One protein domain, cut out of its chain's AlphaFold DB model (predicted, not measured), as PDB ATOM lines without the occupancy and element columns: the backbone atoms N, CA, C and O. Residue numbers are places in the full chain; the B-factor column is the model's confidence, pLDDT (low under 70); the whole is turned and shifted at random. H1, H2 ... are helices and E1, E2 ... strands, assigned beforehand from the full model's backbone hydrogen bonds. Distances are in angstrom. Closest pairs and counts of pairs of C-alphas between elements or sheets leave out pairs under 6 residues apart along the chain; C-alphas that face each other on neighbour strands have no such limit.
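AT A GLANCE: This is residues 13 to 118 of the 571 residues of an uncharacterized protein of Gammaproteobacteria bacterium 39-13 (UniProt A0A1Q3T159). A compact body of helices with two small sheets along one side: the parallel pair E1 E2 and, separate from it, the three strands E3, E4 and E5. H1 and H2 run away from the strands with H3 coming back the opposite way, H6 crosses H2 near H2's end away from the strands, and H4 packs crosswise on the end of H3 that lies nearer the strands, with short H5 after it. The printed part has 106 residues with six named helices and five named strands, in the order E1 H1 E2 E3 H2 H3 E4 E5 H4 H5 H6; the class is mixed, helices and strands. The larger sheet has the order E3, E4, E5 and is mixed, E3 parallel and E5 antiparallel to E4. The whole is compact, with a radius of gyration of the C-alphas of 12.7 A and spans of 34 by 27 by 26 A.

IN THESE COORDINATES: Find C-alpha 14 at (147.752, 108.613, 83.095), where E1, residues 14 to 16, begins. H1 follows at once as residues 17 to 25, 12.3 A long, and then come E2, residues 34 to 36, and E3, residues 40 to 42. Look next at Tyr 43, its C-alpha at (148.617, 99.174, 102.873); from there H2 runs to Tyr 51 over 12.6 A. H3, residues 56 to 67, is the longest helix, 16.3 A. The strands E4, residues 71 to 75, and E5, residues 78 to 82, are 13.2 A and 13.3 A long. H4 is residues 85 to 93, 12.6 A long, and H5 is residues 95 to 98. H6, residues 104 to 114, runs 15.3 A and ends at C-alpha 114, (166.675, 104.602, 100.679).

HOW THE PARTS SIT: Start at E1 and E2, parallel neighbours with N 15 and O 34 at 2.8 A. E1, H1, E2 is a strand-helix-strand unit, two parallel neighbour strands with a helix between, and its crossover is right-handed; E3, H2 H3, E4 is another, also right-handed. H1 touches H2, closest at the C-alphas of Phe 21 and Thr 49, 5.1 A, at a steep tilt of 38 degrees, the same way. In the larger sheet, look for N 41 and O 72 of the parallel E3 and E4 at 2.8 A, and for N 73 and O 80 of the hairpin E4 and E5, antiparallel, at 2.8 A. H2 is on this sheet at a height over the sheet of 8.1 A, over none of its strands. H2 and H3 are close but not clearly touching, the closest C-alphas, of Leu 50 and Leu 59, 7.2 A apart. H3 touches H4 with residues 63 to 67 alone, closest at the C-alphas of Ser 67 and Leu 85, 4.9 A, at a steep tilt of 63 degrees, opposite ways. H4 only grazes the larger sheet, with its residues 87 to 91. H5 touches no helix but is near H2, the C-alphas of Phe 47 and Tyr 98 being the closest at 7.3 A. H6 touches H2 at a steep tilt of 67 degrees, closest at the C-alphas of Tyr 51 and Gln 106, 6.4 A. H1 and H3 are apart. Each O i to N i+4 pair is within hydrogen-bond range in H1, H2, H3, H4 and H6; H5 is too short for such a pair.

THE WHOLE: The two C-alphas farthest apart are those of Ala 31 and Asn 77, 34.7 A. The printed part has no cut, and no link is long; the link from H1 to E2, 8 residues, is short and the others are tight. The mean pLDDT of the printed part is 74.8. Look for low confidence, under 70, in 32 residues, among them residues 76 to 78, 83 to 102 and 113 to 117.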
ATOM      1  N   LEU A  13     151.003 109.513  79.677       83.00
ATOM      2  CA  LEU A  13     150.111 108.417  80.053       83.00
ATOM      3  C   LEU A  13     149.646 108.588  81.507       83.00
ATOM      4  O   LEU A  13     150.482 108.659  82.406       83.00
ATOM      5  N   THR A  14     148.333 108.620  81.742       86.19
ATOM      6  CA  THR A  14     147.752 108.613  83.095       86.19
ATOM      7  C   THR A  14     147.511 107.180  83.555       86.19
ATOM      8  O   THR A  14     146.830 106.418  82.872       86.19
ATOM      9  N   LEU A  15     148.062 106.815  84.711       87.38
ATOM     10  CA  LEU A  15     147.923 105.499  85.332       87.38
ATOM     11  C   LEU A  15     147.044 105.589  86.585       87.38
ATOM     12  O   LEU A  15     147.195 106.521  87.371       87.38
ATOM     13  N   THR A  16     146.163 104.609  86.804       87.62
ATOM     14  CA  THR A  16     145.593 104.340  88.139       87.62
ATOM     15  C   THR A  16     146.611 103.587  88.992       87.62
ATOM     16  O   THR A  16     147.536 102.976  88.444       87.62
ATOM     17  N   PHE A  17     146.426 103.563  90.312       83.88
ATOM     18  CA  PHE A  17     147.337 102.857  91.218       83.88
ATOM     19  C   PHE A  17     147.421 101.346  90.923       83.88
ATOM     20  O   PHE A  17     148.503 100.769  90.928       83.88
ATOM     21  N   GLU A  18     146.312 100.708  90.546       84.69
ATOM     22  CA  GLU A  18     146.279  99.294  90.152       84.69
ATOM     23  C   GLU A  18     147.019  99.051  88.830       84.69
ATOM     24  O   GLU A  18     147.775  98.090  88.695       84.69
ATOM     25  N   SER A  19     146.840  99.934  87.841       86.25
ATOM     26  CA  SER A  19     147.542  99.817  86.555       86.25
ATOM     27  C   SER A  19     149.043 100.087  86.685       86.25
ATOM     28  O   SER A  19     149.851  99.475  85.982       86.25
ATOM     29  N   LEU A  20     149.415 100.974  87.612       86.75
ATOM     30  CA  LEU A  20     150.791 101.245  87.990       86.75
ATOM     31  C   LEU A  20     151.419  99.989  88.597       86.75
ATOM     32  O   LEU A  20     152.449  99.540  88.102       86.75
ATOM     33  N   PHE A  21     150.762  99.388  89.589       85.56
ATOM     34  CA  PHE A  21     151.212  98.153  90.226       85.56
ATOM     35  C   PHE A  21     151.472  97.033  89.207       85.56
ATOM     36  O   PHE A  21     152.539  96.419  89.203       85.56
ATOM     37  N   VAL A  22     150.542  96.811  88.272       87.75
ATOM     38  CA  VAL A  22     150.705  95.806  87.207       87.75
ATOM     39  C   VAL A  22     151.915  96.111  86.318       87.75
ATOM     40  O   VAL A  22     152.676  95.207  85.970       87.75
ATOM     41  N   LYS A  23     152.124  97.379  85.944       86.94
ATOM     42  CA  LYS A  23     153.265  97.788  85.108       86.94
ATOM     43  C   LYS A  23     154.599  97.640  85.823       86.94
ATOM     44  O   LYS A  23     155.559  97.198  85.195       86.94
ATOM     45  N   VAL A  24     154.634  97.983  87.105       86.06
ATOM     46  CA  VAL A  24     155.778  97.797  87.996       86.06
ATOM     47  C   VAL A  24     156.137  96.311  88.079       86.06
ATOM     48  O   VAL A  24     157.241  95.932  87.704       86.06
ATOM     49  N   LYS A  25     155.173  95.443  88.418       83.06
ATOM     50  CA  LYS A  25     155.367  93.984  88.503       83.06
ATOM     51  C   LYS A  25     155.886  93.365  87.201       83.06
ATOM     52  O   LYS A  25     156.689  92.438  87.223       83.06
ATOM     53  N   ASN A  26     155.438  93.890  86.064       86.94
ATOM     54  CA  ASN A  26     155.835  93.409  84.743       86.94
ATOM     55  C   ASN A  26     157.098  94.093  84.190       86.94
ATOM     56  O   ASN A  26     157.453  93.830  83.045       86.94
ATOM     57  N   LYS A  27     157.751  94.991  84.944       83.88
ATOM     58  CA  LYS A  27     158.917  95.780  84.496       83.88
ATOM     59  C   LYS A  27     158.662  96.588  83.212       83.88
ATOM     60  O   LYS A  27     159.527  96.740  82.357       83.88
ATOM     61  N   THR A  28     157.444  97.111  83.066       86.06
ATOM     62  CA  THR A  28     156.988  97.892  81.894       86.06
ATOM     63  C   THR A  28     156.562  99.315  82.265       86.06
ATOM     64  O   THR A  28     155.781  99.954  81.546       86.06
ATOM     65  N   LEU A  29     157.028  99.813  83.414       81.62
ATOM     66  CA  LEU A  29     156.734 101.168  83.862       81.62
ATOM     67  C   LEU A  29     157.441 102.190  82.947       81.62
ATOM     68  O   LEU A  29     158.657 102.107  82.779       81.62
ATOM     69  N   PRO A  30     156.712 103.145  82.338       79.25
ATOM     70  CA  PRO A  30     157.334 104.179  81.521       79.25
ATOM     71  C   PRO A  30     158.144 105.149  82.389       79.25
ATOM     72  O   PRO A  30     157.836 105.357  83.561       79.25
ATOM     73  N   ALA A  31     159.137 105.804  81.783       73.75
ATOM     74  CA  ALA A  31     160.001 106.762  82.475       73.75
ATOM     75  C   ALA A  31     159.251 107.991  83.030       73.75
ATOM     76  O   ALA A  31     159.707 108.598  83.994       73.75
ATOM     77  N   GLN A  32     158.116 108.366  82.427       77.12
ATOM     78  CA  GLN A  32     157.248 109.457  82.878       77.12
ATOM     79  C   GLN A  32     155.776 109.058  82.725       77.12
ATOM     80  O   GLN A  32     155.387 108.434  81.736       77.12
ATOM     81  N   TYR A  33     154.959 109.423  83.710       84.12
ATOM     82  CA  TYR A  33     153.516 109.170  83.741       84.12
ATOM     83  C   TYR A  33     152.797 110.163  84.666       84.12
ATOM     84  O   TYR A  33     153.375 110.658  85.636       84.12
ATOM     85  N   ALA A  34     151.521 110.439  84.397       81.62
ATOM     86  CA  ALA A  34     150.629 111.021  85.394       81.62
ATOM     87  C   ALA A  34     150.090 109.892  86.279       81.62
ATOM     88  O   ALA A  34     149.781 108.810  85.781       81.62
ATOM     89  N   LEU A  35     149.957 110.133  87.580       83.00
ATOM     90  CA  LEU A  35     149.358 109.170  88.497       83.00
ATOM     91  C   LEU A  35     148.024 109.715  88.988       83.00
ATOM     92  O   LEU A  35     147.970 110.780  89.595       83.00
ATOM     93  N   GLN A  36     146.952 108.979  88.720       83.50
ATOM     94  CA  GLN A  36     145.662 109.212  89.343       83.50
ATOM     95  C   GLN A  36     145.642 108.462  90.673       83.50
ATOM     96  O   GLN A  36     145.418 107.250  90.724       83.50
ATOM     97  N   THR A  37     145.919 109.187  91.750       76.38
ATOM     98  CA  THR A  37     145.939 108.634  93.101       76.38
ATOM     99  C   THR A  37     144.520 108.561  93.668       76.38
ATOM    100  O   THR A  37     143.815 109.575  93.669       76.38
ATOM    101  N   PRO A  38     144.061 107.399  94.160       82.06
ATOM    102  CA  PRO A  38     142.816 107.348  94.910       82.06
ATOM    103  C   PRO A  38     142.994 108.060  96.259       82.06
ATOM    104  O   PRO A  38     144.097 108.125  96.796       82.06
ATOM    105  N   ALA A  39     141.894 108.545  96.847       83.12
ATOM    106  CA  ALA A  39     141.925 109.166  98.176       83.12
ATOM    107  C   ALA A  39     142.385 108.189  99.277       83.12
ATOM    108  O   ALA A  39     142.885 108.615 100.315       83.12
ATOM    109  N   ILE A  40     142.206 106.880  99.059       84.88
ATOM    110  CA  ILE A  40     142.611 105.817  99.979       84.88
ATOM    111  C   ILE A  40     143.344 104.718  99.203       84.88
ATOM    112  O   ILE A  40     142.800 104.188  98.234       84.88
ATOM    113  N   ILE A  41     144.534 104.330  99.664       85.00
ATOM    114  CA  ILE A  41     145.314 103.192  99.156       85.00
ATOM    115  C   ILE A  41     145.407 102.120 100.245       85.00
ATOM    116  O   ILE A  41     145.613 102.423 101.422       85.00
ATOM    117  N   LYS A  42     145.254 100.846  99.862       83.50
ATOM    118  CA  LYS A  42     145.485  99.720 100.778       83.50
ATOM    119  C   LYS A  42     146.969  99.581 101.090       83.50
ATOM    120  O   LYS A  42     147.794  99.609 100.181       83.50
ATOM    121  N   TYR A  43     147.264  99.333 102.359       78.81
ATOM    122  CA  TYR A  43     148.617  99.174 102.873       78.81
ATOM    123  C   TYR A  43     149.480  98.198 102.056       78.81
ATOM    124  O   TYR A  43     150.526  98.586 101.548       78.81
ATOM    125  N   SER A  44     149.005  96.965 101.847       76.25
ATOM    126  CA  SER A  44     149.745  95.939 101.096       76.25
ATOM    127  C   SER A  44     150.047  96.366  99.658       76.25
ATOM    128  O   SER A  44     151.179  96.271  99.199       76.25
ATOM    129  N   LEU A  45     149.055  96.932  98.967       81.56
ATOM    130  CA  LEU A  45     149.200  97.359  97.578       81.56
ATOM    131  C   LEU A  45     150.224  98.493  97.430       81.56
ATOM    132  O   LEU A  45     150.937  98.546  96.429       81.56
ATOM    133  N   PHE A  46     150.312  99.393  98.413       84.56
ATOM    134  CA  PHE A  46     151.305 100.463  98.416       84.56
ATOM    135  C   PHE A  46     152.737  99.910  98.470       84.56
ATOM    136  O   PHE A  46     153.546 100.238  97.602       84.56
ATOM    137  N   PHE A  47     153.028  99.027  99.429       76.06
ATOM    138  CA  PHE A  47     154.372  98.469  99.615       76.06
ATOM    139  C   PHE A  47     154.772  97.472  98.529       76.06
ATOM    140  O   PHE A  47     155.914  97.497  98.079       76.06
ATOM    141  N   GLU A  48     153.842  96.659  98.027       78.44
ATOM    142  CA  GLU A  48     154.116  95.790  96.877       78.44
ATOM    143  C   GLU A  48     154.443  96.607  95.611       78.44
ATOM    144  O   GLU A  48     155.295  96.212  94.812       78.44
ATOM    145  N   THR A  49     153.803  97.772  95.439       83.44
ATOM    146  CA  THR A  49     154.131  98.712  94.355       83.44
ATOM    147  C   THR A  49     155.497  99.351  94.572       83.44
ATOM    148  O   THR A  49     156.262  99.454  93.622       83.44
ATOM    149  N   LEU A  50     155.824  99.752  95.803       79.19
ATOM    150  CA  LEU A  50     157.127 100.323  96.147       79.19
ATOM    151  C   LEU A  50     158.265  99.328  95.870       79.19
ATOM    152  O   LEU A  50     159.244  99.683  95.221       79.19
ATOM    153  N   TYR A  51     158.099  98.074  96.304       74.69
ATOM    154  CA  TYR A  51     159.082  97.004  96.135       74.69
ATOM    155  C   TYR A  51     159.392  96.704  94.666       74.69
ATOM    156  O   TYR A  51     160.548  96.513  94.298       74.69
ATOM    157  N   GLY A  52     158.378  96.660  93.799       76.06
ATOM    158  CA  GLY A  52     158.610  96.321  92.396       76.06
ATOM    159  C   GLY A  52     159.327  97.417  91.591       76.06
ATOM    160  O   GLY A  52     159.587  97.228  90.402       76.06
ATOM    161  N   ILE A  53     159.620  98.577  92.193       80.25
ATOM    162  CA  ILE A  53     160.355  99.660  91.544       80.25
ATOM    163  C   ILE A  53     161.861  99.402  91.649       80.25
ATOM    164  O   ILE A  53     162.469  99.538  92.702       80.25
ATOM    165  N   GLU A  54     162.485  99.099  90.513       72.81
ATOM    166  CA  GLU A  54     163.873  98.608  90.476       72.81
ATOM    167  C   GLU A  54     164.940  99.710  90.384       72.81
ATOM    168  O   GLU A  54     166.135  99.422  90.424       72.81
ATOM    169  N   THR A  55     164.548 100.976  90.204       71.31
ATOM    170  CA  THR A  55     165.506 102.076  89.992       71.31
ATOM    171  C   THR A  55     165.231 103.266  90.895       71.31
ATOM    172  O   THR A  55     164.080 103.627  91.150       71.31
ATOM    173  N   LYS A  56     166.307 103.949  91.303       67.25
ATOM    174  CA  LYS A  56     166.244 105.176  92.109       67.25
ATOM    175  C   LYS A  56     165.396 106.259  91.456       67.25
ATOM    176  O   LYS A  56     164.579 106.876  92.133       67.25
ATOM    177  N   GLN A  57     165.566 106.493  90.153       70.56
ATOM    178  CA  GLN A  57     164.794 107.518  89.448       70.56
ATOM    179  C   GLN A  57     163.298 107.190  89.422       70.56
ATOM    180  O   GLN A  57     162.486 108.074  89.678       70.56
ATOM    181  N   ALA A  58     162.924 105.934  89.154       73.44
ATOM    182  CA  ALA A  58     161.520 105.531  89.146       73.44
ATOM    183  C   ALA A  58     160.897 105.581  90.549       73.44
ATOM    184  O   ALA A  58     159.726 105.939  90.671       73.44
ATOM    185  N   LEU A  59     161.680 105.280  91.593       74.00
ATOM    186  CA  LEU A  59     161.225 105.369  92.977       74.00
ATOM    187  C   LEU A  59     160.947 106.822  93.349       74.00
ATOM    188  O   LEU A  59     159.840 107.137  93.770       74.00
ATOM    189  N   LEU A  60     161.918 107.714  93.146       68.75
ATOM    190  CA  LEU A  60     161.743 109.138  93.435       68.75
ATOM    191  C   LEU A  60     160.553 109.714  92.658       68.75
ATOM    192  O   LEU A  60     159.718 110.397  93.242       68.75
ATOM    193  N   TYR A  61     160.408 109.350  91.380       78.31
ATOM    194  CA  TYR A  61     159.278 109.782  90.561       78.31
ATOM    195  C   TYR A  61     157.928 109.278  91.102       78.31
ATOM    196  O   TYR A  61     156.967 110.043  91.184       78.31
ATOM    197  N   PHE A  62     157.841 108.007  91.503       80.88
ATOM    198  CA  PHE A  62     156.642 107.438  92.122       80.88
ATOM    199  C   PHE A  62     156.278 108.148  93.430       80.88
ATOM    200  O   PHE A  62     155.128 108.555  93.616       80.88
ATOM    201  N   ILE A  63     157.266 108.332  94.306       74.69
ATOM    202  CA  ILE A  63     157.098 108.970  95.610       74.69
ATOM    203  C   ILE A  63     156.624 110.424  95.425       74.69
ATOM    204  O   ILE A  63     155.642 110.837  96.045       74.69
ATOM    205  N   GLU A  64     157.228 111.179  94.501       74.75
ATOM    206  CA  GLU A  64     156.776 112.529  94.144       74.75
ATOM    207  C   GLU A  64     155.315 112.545  93.676       74.75
ATOM    208  O   GLU A  64     154.522 113.369  94.135       74.75
ATOM    209  N   ARG A  65     154.926 111.628  92.780       82.19
ATOM    210  CA  ARG A  65     153.552 111.576  92.259       82.19
ATOM    211  C   ARG A  65     152.524 111.231  93.337       82.19
ATOM    212  O   ARG A  65     151.448 111.823  93.328       82.19
ATOM    213  N   ILE A  66     152.840 110.315  94.254       79.25
ATOM    214  CA  ILE A  66     151.945 109.974  95.371       79.25
ATOM    215  C   ILE A  66     151.818 111.138  96.345       79.25
ATOM    216  O   ILE A  66     150.707 111.469  96.758       79.25
ATOM    217  N   SER A  67     152.933 111.792  96.670       70.88
ATOM    218  CA  SER A  67     152.935 112.910  97.613       70.88
ATOM    219  C   SER A  67     152.109 114.116  97.162       70.88
ATOM    220  O   SER A  67     151.557 114.826  97.992       70.88
ATOM    221  N   ALA A  68     151.965 114.321  95.852       75.19
ATOM    222  CA  ALA A  68     151.131 115.383  95.294       75.19
ATOM    223  C   ALA A  68     149.616 115.087  95.371       75.19
ATOM    224  O   ALA A  68     148.805 115.957  95.060       75.19
ATOM    225  N   GLY A  69     149.232 113.857  95.731       71.44
ATOM    226  CA  GLY A  69     147.866 113.346  95.614       71.44
ATOM    227  C   GLY A  69     146.964 113.505  96.842       71.44
ATOM    228  O   GLY A  69     145.790 113.161  96.732       71.44
ATOM    229  N   ASN A  70     147.471 113.998  97.985       71.25
ATOM    230  CA  ASN A  70     146.760 114.044  99.279       71.25
ATOM    231  C   ASN A  70     146.084 112.698  99.625       71.25
ATOM    232  O   ASN A  70     144.856 112.583  99.671       71.25
ATOM    233  N   VAL A  71     146.891 111.653  99.814       80.19
ATOM    234  CA  VAL A  71     146.442 110.249  99.863       80.19
ATOM    235  C   VAL A  71     146.400 109.719 101.294       80.19
ATOM    236  O   VAL A  71     147.265 110.048 102.094       80.19
ATOM    237  N   ILE A  72     145.450 108.839 101.628       80.00
ATOM    238  CA  ILE A  72     145.456 108.088 102.895       80.00
ATOM    239  C   ILE A  72     145.855 106.628 102.651       80.00
ATOM    240  O   ILE A  72     145.156 105.895 101.955       80.00
ATOM    241  N   ILE A  73     146.935 106.163 103.272       79.12
ATOM    242  CA  ILE A  73     147.333 104.750 103.271       79.12
ATOM    243  C   ILE A  73     146.684 104.059 104.477       79.12
ATOM    244  O   ILE A  73     146.909 104.450 105.621       79.12
ATOM    245  N   LYS A  74     145.846 103.045 104.232       79.38
ATOM    246  CA  LYS A  74     145.096 102.320 105.274       79.38
ATOM    247  C   LYS A  74     145.624 100.912 105.507       79.38
ATOM    248  O   LYS A  74     145.562 100.083 104.597       79.38
ATOM    249  N   SER A  75     146.030 100.646 106.748       71.31
ATOM    250  CA  SER A  75     146.199  99.306 107.325       71.31
ATOM    251  C   SER A  75     144.949  98.928 108.136       71.31
ATOM    252  O   SER A  75     144.127  99.790 108.445       71.31
ATOM    253  N   ASN A  76     144.790  97.651 108.497       61.88
ATOM    254  CA  ASN A  76     143.624  97.163 109.249       61.88
ATOM    255  C   ASN A  76     143.418  97.907 110.586       61.88
ATOM    256  O   ASN A  76     142.276  98.079 111.000       61.88
ATOM    257  N   ASN A  77     144.496  98.407 111.206       61.69
ATOM    258  CA  ASN A  77     144.464  99.066 112.520       61.69
ATOM    259  C   ASN A  77     144.897 100.549 112.500       61.69
ATOM    260  O   ASN A  77     144.940 101.184 113.553       61.69
ATOM    261  N   SER A  78     145.259 101.125 111.344       68.38
ATOM    262  CA  SER A  78     145.849 102.478 111.282       68.38
ATOM    263  C   SER A  78     145.624 103.167 109.932       68.38
ATOM    264  O   SER A  78     145.415 102.514 108.909       68.38
ATOM    265  N   SER A  79     145.657 104.501 109.911       76.25
ATOM    266  CA  SER A  79     145.521 105.318 108.695       76.25
ATOM    267  C   SER A  79     146.592 106.406 108.663       76.25
ATOM    268  O   SER A  79     146.733 107.142 109.637       76.25
ATOM    269  N   TYR A  80     147.292 106.541 107.536       72.88
ATOM    270  CA  TYR A  80     148.395 107.488 107.355       72.88
ATOM    271  C   TYR A  80     148.078 108.451 106.225       72.88
ATOM    272  O   TYR A  80     147.882 108.026 105.090       72.88
ATOM    273  N   LYS A  81     148.008 109.745 106.527       79.38
ATOM    274  CA  LYS A  81     147.790 110.781 105.519       79.38
ATOM    275  C   LYS A  81     149.135 111.219 104.935       79.38
ATOM    276  O   LYS A  81     150.046 111.538 105.690       79.38
ATOM    277  N   ILE A  82     149.234 111.212 103.611       75.44
ATOM    278  CA  ILE A  82     150.398 111.610 102.825       75.44
ATOM    279  C   ILE A  82     150.066 112.936 102.143       75.44
ATOM    280  O   ILE A  82     149.404 112.952 101.102       75.44
ATOM    281  N   ASP A  83     150.512 114.034 102.750       68.06
ATOM    282  CA  ASP A  83     150.331 115.399 102.241       68.06
ATOM    283  C   ASP A  83     151.625 115.948 101.612       68.06
ATOM    284  O   ASP A  83     151.650 117.043 101.047       68.06
ATOM    285  N   SER A  84     152.728 115.204 101.735       64.44
ATOM    286  CA  SER A  84     154.048 115.618 101.283       64.44
ATOM    287  C   SER A  84     154.974 114.434 100.992       64.44
ATOM    288  O   SER A  84     154.750 113.302 101.427       64.44
ATOM    289  N   LEU A  85     156.050 114.707 100.243       62.97
ATOM    290  CA  LEU A  85     157.146 113.766  99.972       62.97
ATOM    291  C   LEU A  85     157.750 113.255 101.290       62.97
ATOM    292  O   LEU A  85     158.117 112.091 101.417       62.97
ATOM    293  N   THR A  86     157.770 114.132 102.290       59.00
ATOM    294  CA  THR A  86     158.193 113.860 103.660       59.00
ATOM    295  C   THR A  86     157.359 112.770 104.323       59.00
ATOM    296  O   THR A  86     157.934 111.803 104.814       59.00
ATOM    297  N   ASP A  87     156.029 112.885 104.300       63.81
ATOM    298  CA  ASP A  87     155.136 111.911 104.949       63.81
ATOM    299  C   ASP A  87     155.315 110.510 104.357       63.81
ATOM    300  O   ASP A  87     155.306 109.507 105.072       63.81
ATOM    301  N   LEU A  88     155.520 110.456 103.040       68.25
ATOM    302  CA  LEU A  88     155.687 109.208 102.314       68.25
ATOM    303  C   LEU A  88     157.007 108.521 102.631       68.25
ATOM    304  O   LEU A  88     157.031 107.314 102.853       68.25
ATOM    305  N   LEU A  89     158.094 109.291 102.671       63.97
ATOM    306  CA  LEU A  89     159.403 108.771 103.037       63.97
ATOM    307  C   LEU A  89     159.371 108.268 104.483       63.97
ATOM    308  O   LEU A  89     159.746 107.135 104.723       63.97
ATOM    309  N   CYS A  90     158.806 109.010 105.433       62.62
ATOM    310  CA  CYS A  90     158.736 108.548 106.825       62.62
ATOM    311  C   CYS A  90     157.990 107.212 106.980       62.62
ATOM    312  O   CYS A  90     158.457 106.332 107.696       62.62
ATOM    313  N   LEU A  91     156.883 107.020 106.253       68.44
ATOM    314  CA  LEU A  91     156.160 105.746 106.246       68.44
ATOM    315  C   LEU A  91     156.994 104.586 105.671       68.44
ATOM    316  O   LEU A  91     156.842 103.450 106.105       68.44
ATOM    317  N   CYS A  92     157.861 104.860 104.693       66.06
ATOM    318  CA  CYS A  92     158.708 103.843 104.062       66.06
ATOM    319  C   CYS A  92     159.941 103.466 104.895       66.06
ATOM    320  O   CYS A  92     160.596 102.482 104.567       66.06
ATOM    321  N   PHE A  93     160.291 104.255 105.911       64.81
ATOM    322  CA  PHE A  93     161.511 104.076 106.700       64.81
ATOM    323  C   PHE A  93     161.257 103.620 108.138       64.81
ATOM    324  O   PHE A  93     162.217 103.259 108.817       64.81
ATOM    325  N   ASP A  94     160.015 103.652 108.613       66.69
ATOM    326  CA  ASP A  94     159.644 103.055 109.893       66.69
ATOM    327  C   ASP A  94     159.329 101.572 109.662       66.69
ATOM    328  O   ASP A  94     158.304 101.197 109.071       66.69
ATOM    329  N   LYS A  95     160.281 100.720 110.067       62.25
ATOM    330  CA  LYS A  95     160.261  99.280 109.777       62.25
ATOM    331  C   LYS A  95     159.060  98.600 110.409       62.25
ATOM    332  O   LYS A  95     158.582  97.600 109.870       62.25
ATOM    333  N   GLN A  96     158.551  99.130 111.522       61.56
ATOM    334  CA  GLN A  96     157.404  98.541 112.203       61.56
ATOM    335  C   GLN A  96     156.156  98.567 111.334       61.56
ATOM    336  O   GLN A  96     155.302  97.692 111.472       61.56
ATOM    337  N   PHE A  97     156.056  99.513 110.399       60.22
ATOM    338  CA  PHE A  97     154.893  99.559 109.536       60.22
ATOM    339  C   PHE A  97     154.907  98.431 108.501       60.22
ATOM    340  O   PHE A  97     153.867  97.810 108.275       60.22
ATOM    341  N   TYR A  98     156.026  98.149 107.826       59.91
ATOM    342  CA  TYR A  98     156.035  97.271 106.641       59.91
ATOM    343  C   TYR A  98     156.653  95.885 106.844       59.91
ATOM    344  O   TYR A  98     156.564  95.061 105.932       59.91
ATOM    345  N   LYS A  99     157.207  95.592 108.029       61.88
ATOM    346  CA  LYS A  99     157.859  94.307 108.341       61.88
ATOM    347  C   LYS A  99     156.991  93.080 108.030       61.88
ATOM    348  O   LYS A  99     157.518  92.089 107.538       61.88
ATOM    349  N   ASP A 100     155.681  93.165 108.252       62.81
ATOM    350  CA  ASP A 100     154.753  92.045 108.028       62.81
ATOM    351  C   ASP A 100     154.213  91.965 106.588       62.81
ATOM    352  O   ASP A 100     153.562  90.989 106.213       62.81
ATOM    353  N   ALA A 101     154.440  93.001 105.774       64.38
ATOM    354  CA  ALA A 101     153.905  93.100 104.416       64.38
ATOM    355  C   ALA A 101     154.884  92.610 103.338       64.38
ATOM    356  O   ALA A 101     154.467  92.368 102.206       64.38
ATOM    357  N   LEU A 102     156.169  92.488 103.672       67.75
ATOM    358  CA  LEU A 102     157.265  92.219 102.745       67.75
ATOM    359  C   LEU A 102     158.230  91.182 103.342       67.75
ATOM    360  O   LEU A 102     158.414  91.122 104.556       67.75
ATOM    361  N   THR A 103     158.867  90.369 102.497       75.00
ATOM    362  CA  THR A 103     159.918  89.439 102.942       75.00
ATOM    363  C   THR A 103     161.200  90.192 103.326       75.00
ATOM    364  O   THR A 103     161.403  91.344 102.942       75.00
ATOM    365  N   GLU A 104     162.106  89.538 104.060       70.50
ATOM    366  CA  GLU A 104     163.390  90.135 104.472       70.50
ATOM    367  C   GLU A 104     164.221  90.655 103.287       70.50
ATOM    368  O   GLU A 104     164.785  91.746 103.357       70.50
ATOM    369  N   GLU A 105     164.239  89.921 102.171       76.38
ATOM    370  CA  GLU A 105     164.931  90.324 100.940       76.38
ATOM    371  C   GLU A 105     164.329  91.604 100.339       76.38
ATOM    372  O   GLU A 105     165.049  92.504  99.903       76.38
ATOM    373  N   GLN A 106     163.000  91.718 100.366       70.25
ATOM    374  CA  GLN A 106     162.283  92.886  99.855       70.25
ATOM    375  C   GLN A 106     162.541  94.125 100.717       70.25
ATOM    376  O   GLN A 106     162.739  95.219 100.188       70.25
ATOM    377  N   ASN A 107     162.594  93.936 102.036       69.44
ATOM    378  CA  ASN A 107     162.932  94.990 102.986       69.44
ATOM    379  C   ASN A 107     164.361  95.500 102.762       69.44
ATOM    380  O   ASN A 107     164.566  96.710 102.665       69.44
ATOM    381  N   ALA A 108     165.330  94.597 102.583       73.06
ATOM    382  CA  ALA A 108     166.723  94.959 102.322       73.06
ATOM    383  C   ALA A 108     166.897  95.771 101.023       73.06
ATOM    384  O   ALA A 108     167.640  96.752 100.997       73.06
ATOM    385  N   ALA A 109     166.175  95.413  99.956       70.31
ATOM    386  CA  ALA A 109     166.240  96.127  98.680       70.31
ATOM    387  C   ALA A 109     165.703  97.568  98.773       70.31
ATOM    388  O   ALA A 109     166.283  98.493  98.198       70.31
ATOM    389  N   ILE A 110     164.614  97.770  99.523       68.25
ATOM    390  CA  ILE A 110     164.073  99.107  99.793       68.25
ATOM    391  C   ILE A 110     165.084  99.912 100.621       68.25
ATOM    392  O   ILE A 110     165.402 101.040 100.253       68.25
ATOM    393  N   GLU A 111     165.657  99.328 101.677       70.81
ATOM    394  CA  GLU A 111     166.675  99.985 102.511       70.81
ATOM    395  C   GLU A 111     167.891 100.460 101.706       70.81
ATOM    396  O   GLU A 111     168.339 101.595 101.875       70.81
ATOM    397  N   ASP A 112     168.417  99.634 100.801       72.62
ATOM    398  CA  ASP A 112     169.561 100.007  99.961       72.62
ATOM    399  C   ASP A 112     169.268 101.201  99.056       72.62
ATOM    400  O   ASP A 112     170.116 102.076  98.859       72.62
ATOM    401  N   LEU A 113     168.044 101.284  98.547       66.88
ATOM    402  CA  LEU A 113     167.616 102.394  97.711       66.88
ATOM    403  C   LEU A 113     167.491 103.692  98.518       66.88
ATOM    404  O   LEU A 113     167.926 104.769  98.092       66.88
ATOM    405  N   LEU A 114     166.940 103.552  99.715       67.31
ATOM    406  CA  LEU A 114     166.675 104.602 100.679       67.31
ATOM    407  C   LEU A 114     167.954 105.216 101.284       67.31
ATOM    408  O   LEU A 114     168.006 106.434 101.465       67.31
ATOM    409  N   LYS A 115     169.029 104.432 101.460       68.75
ATOM    410  CA  LYS A 115     170.377 104.912 101.858       68.75
ATOM    411  C   LYS A 115     170.964 105.972 100.919       68.75
ATOM    412  O   LYS A 115     171.925 106.650 101.267       68.75
ATOM    413  N   THR A 116     170.431 106.111  99.706       67.00
ATOM    414  CA  THR A 116     170.972 107.036  98.698       67.00
ATOM    415  C   THR A 116     170.270 108.399  98.659       67.00
ATOM    416  O   THR A 116     170.592 109.226  97.796       67.00
ATOM    417  N   VAL A 117     169.285 108.630  99.532       68.69
ATOM    418  CA  VAL A 117     168.487 109.863  99.592       68.69
ATOM    419  C   VAL A 117     169.046 110.795 100.672       68.69
ATOM    420  O   VAL A 117     169.399 110.348 101.756       68.69
ATOM    421  N   SER A 118     169.113 112.097 100.372       71.94
ATOM    422  CA  SER A 118     169.426 113.140 101.357       71.94
ATOM    423  C   SER A 118     168.139 113.868 101.726       71.94
ATOM    424  O   SER A 118     167.483 114.428 100.846       71.94
TER     425      SER A 118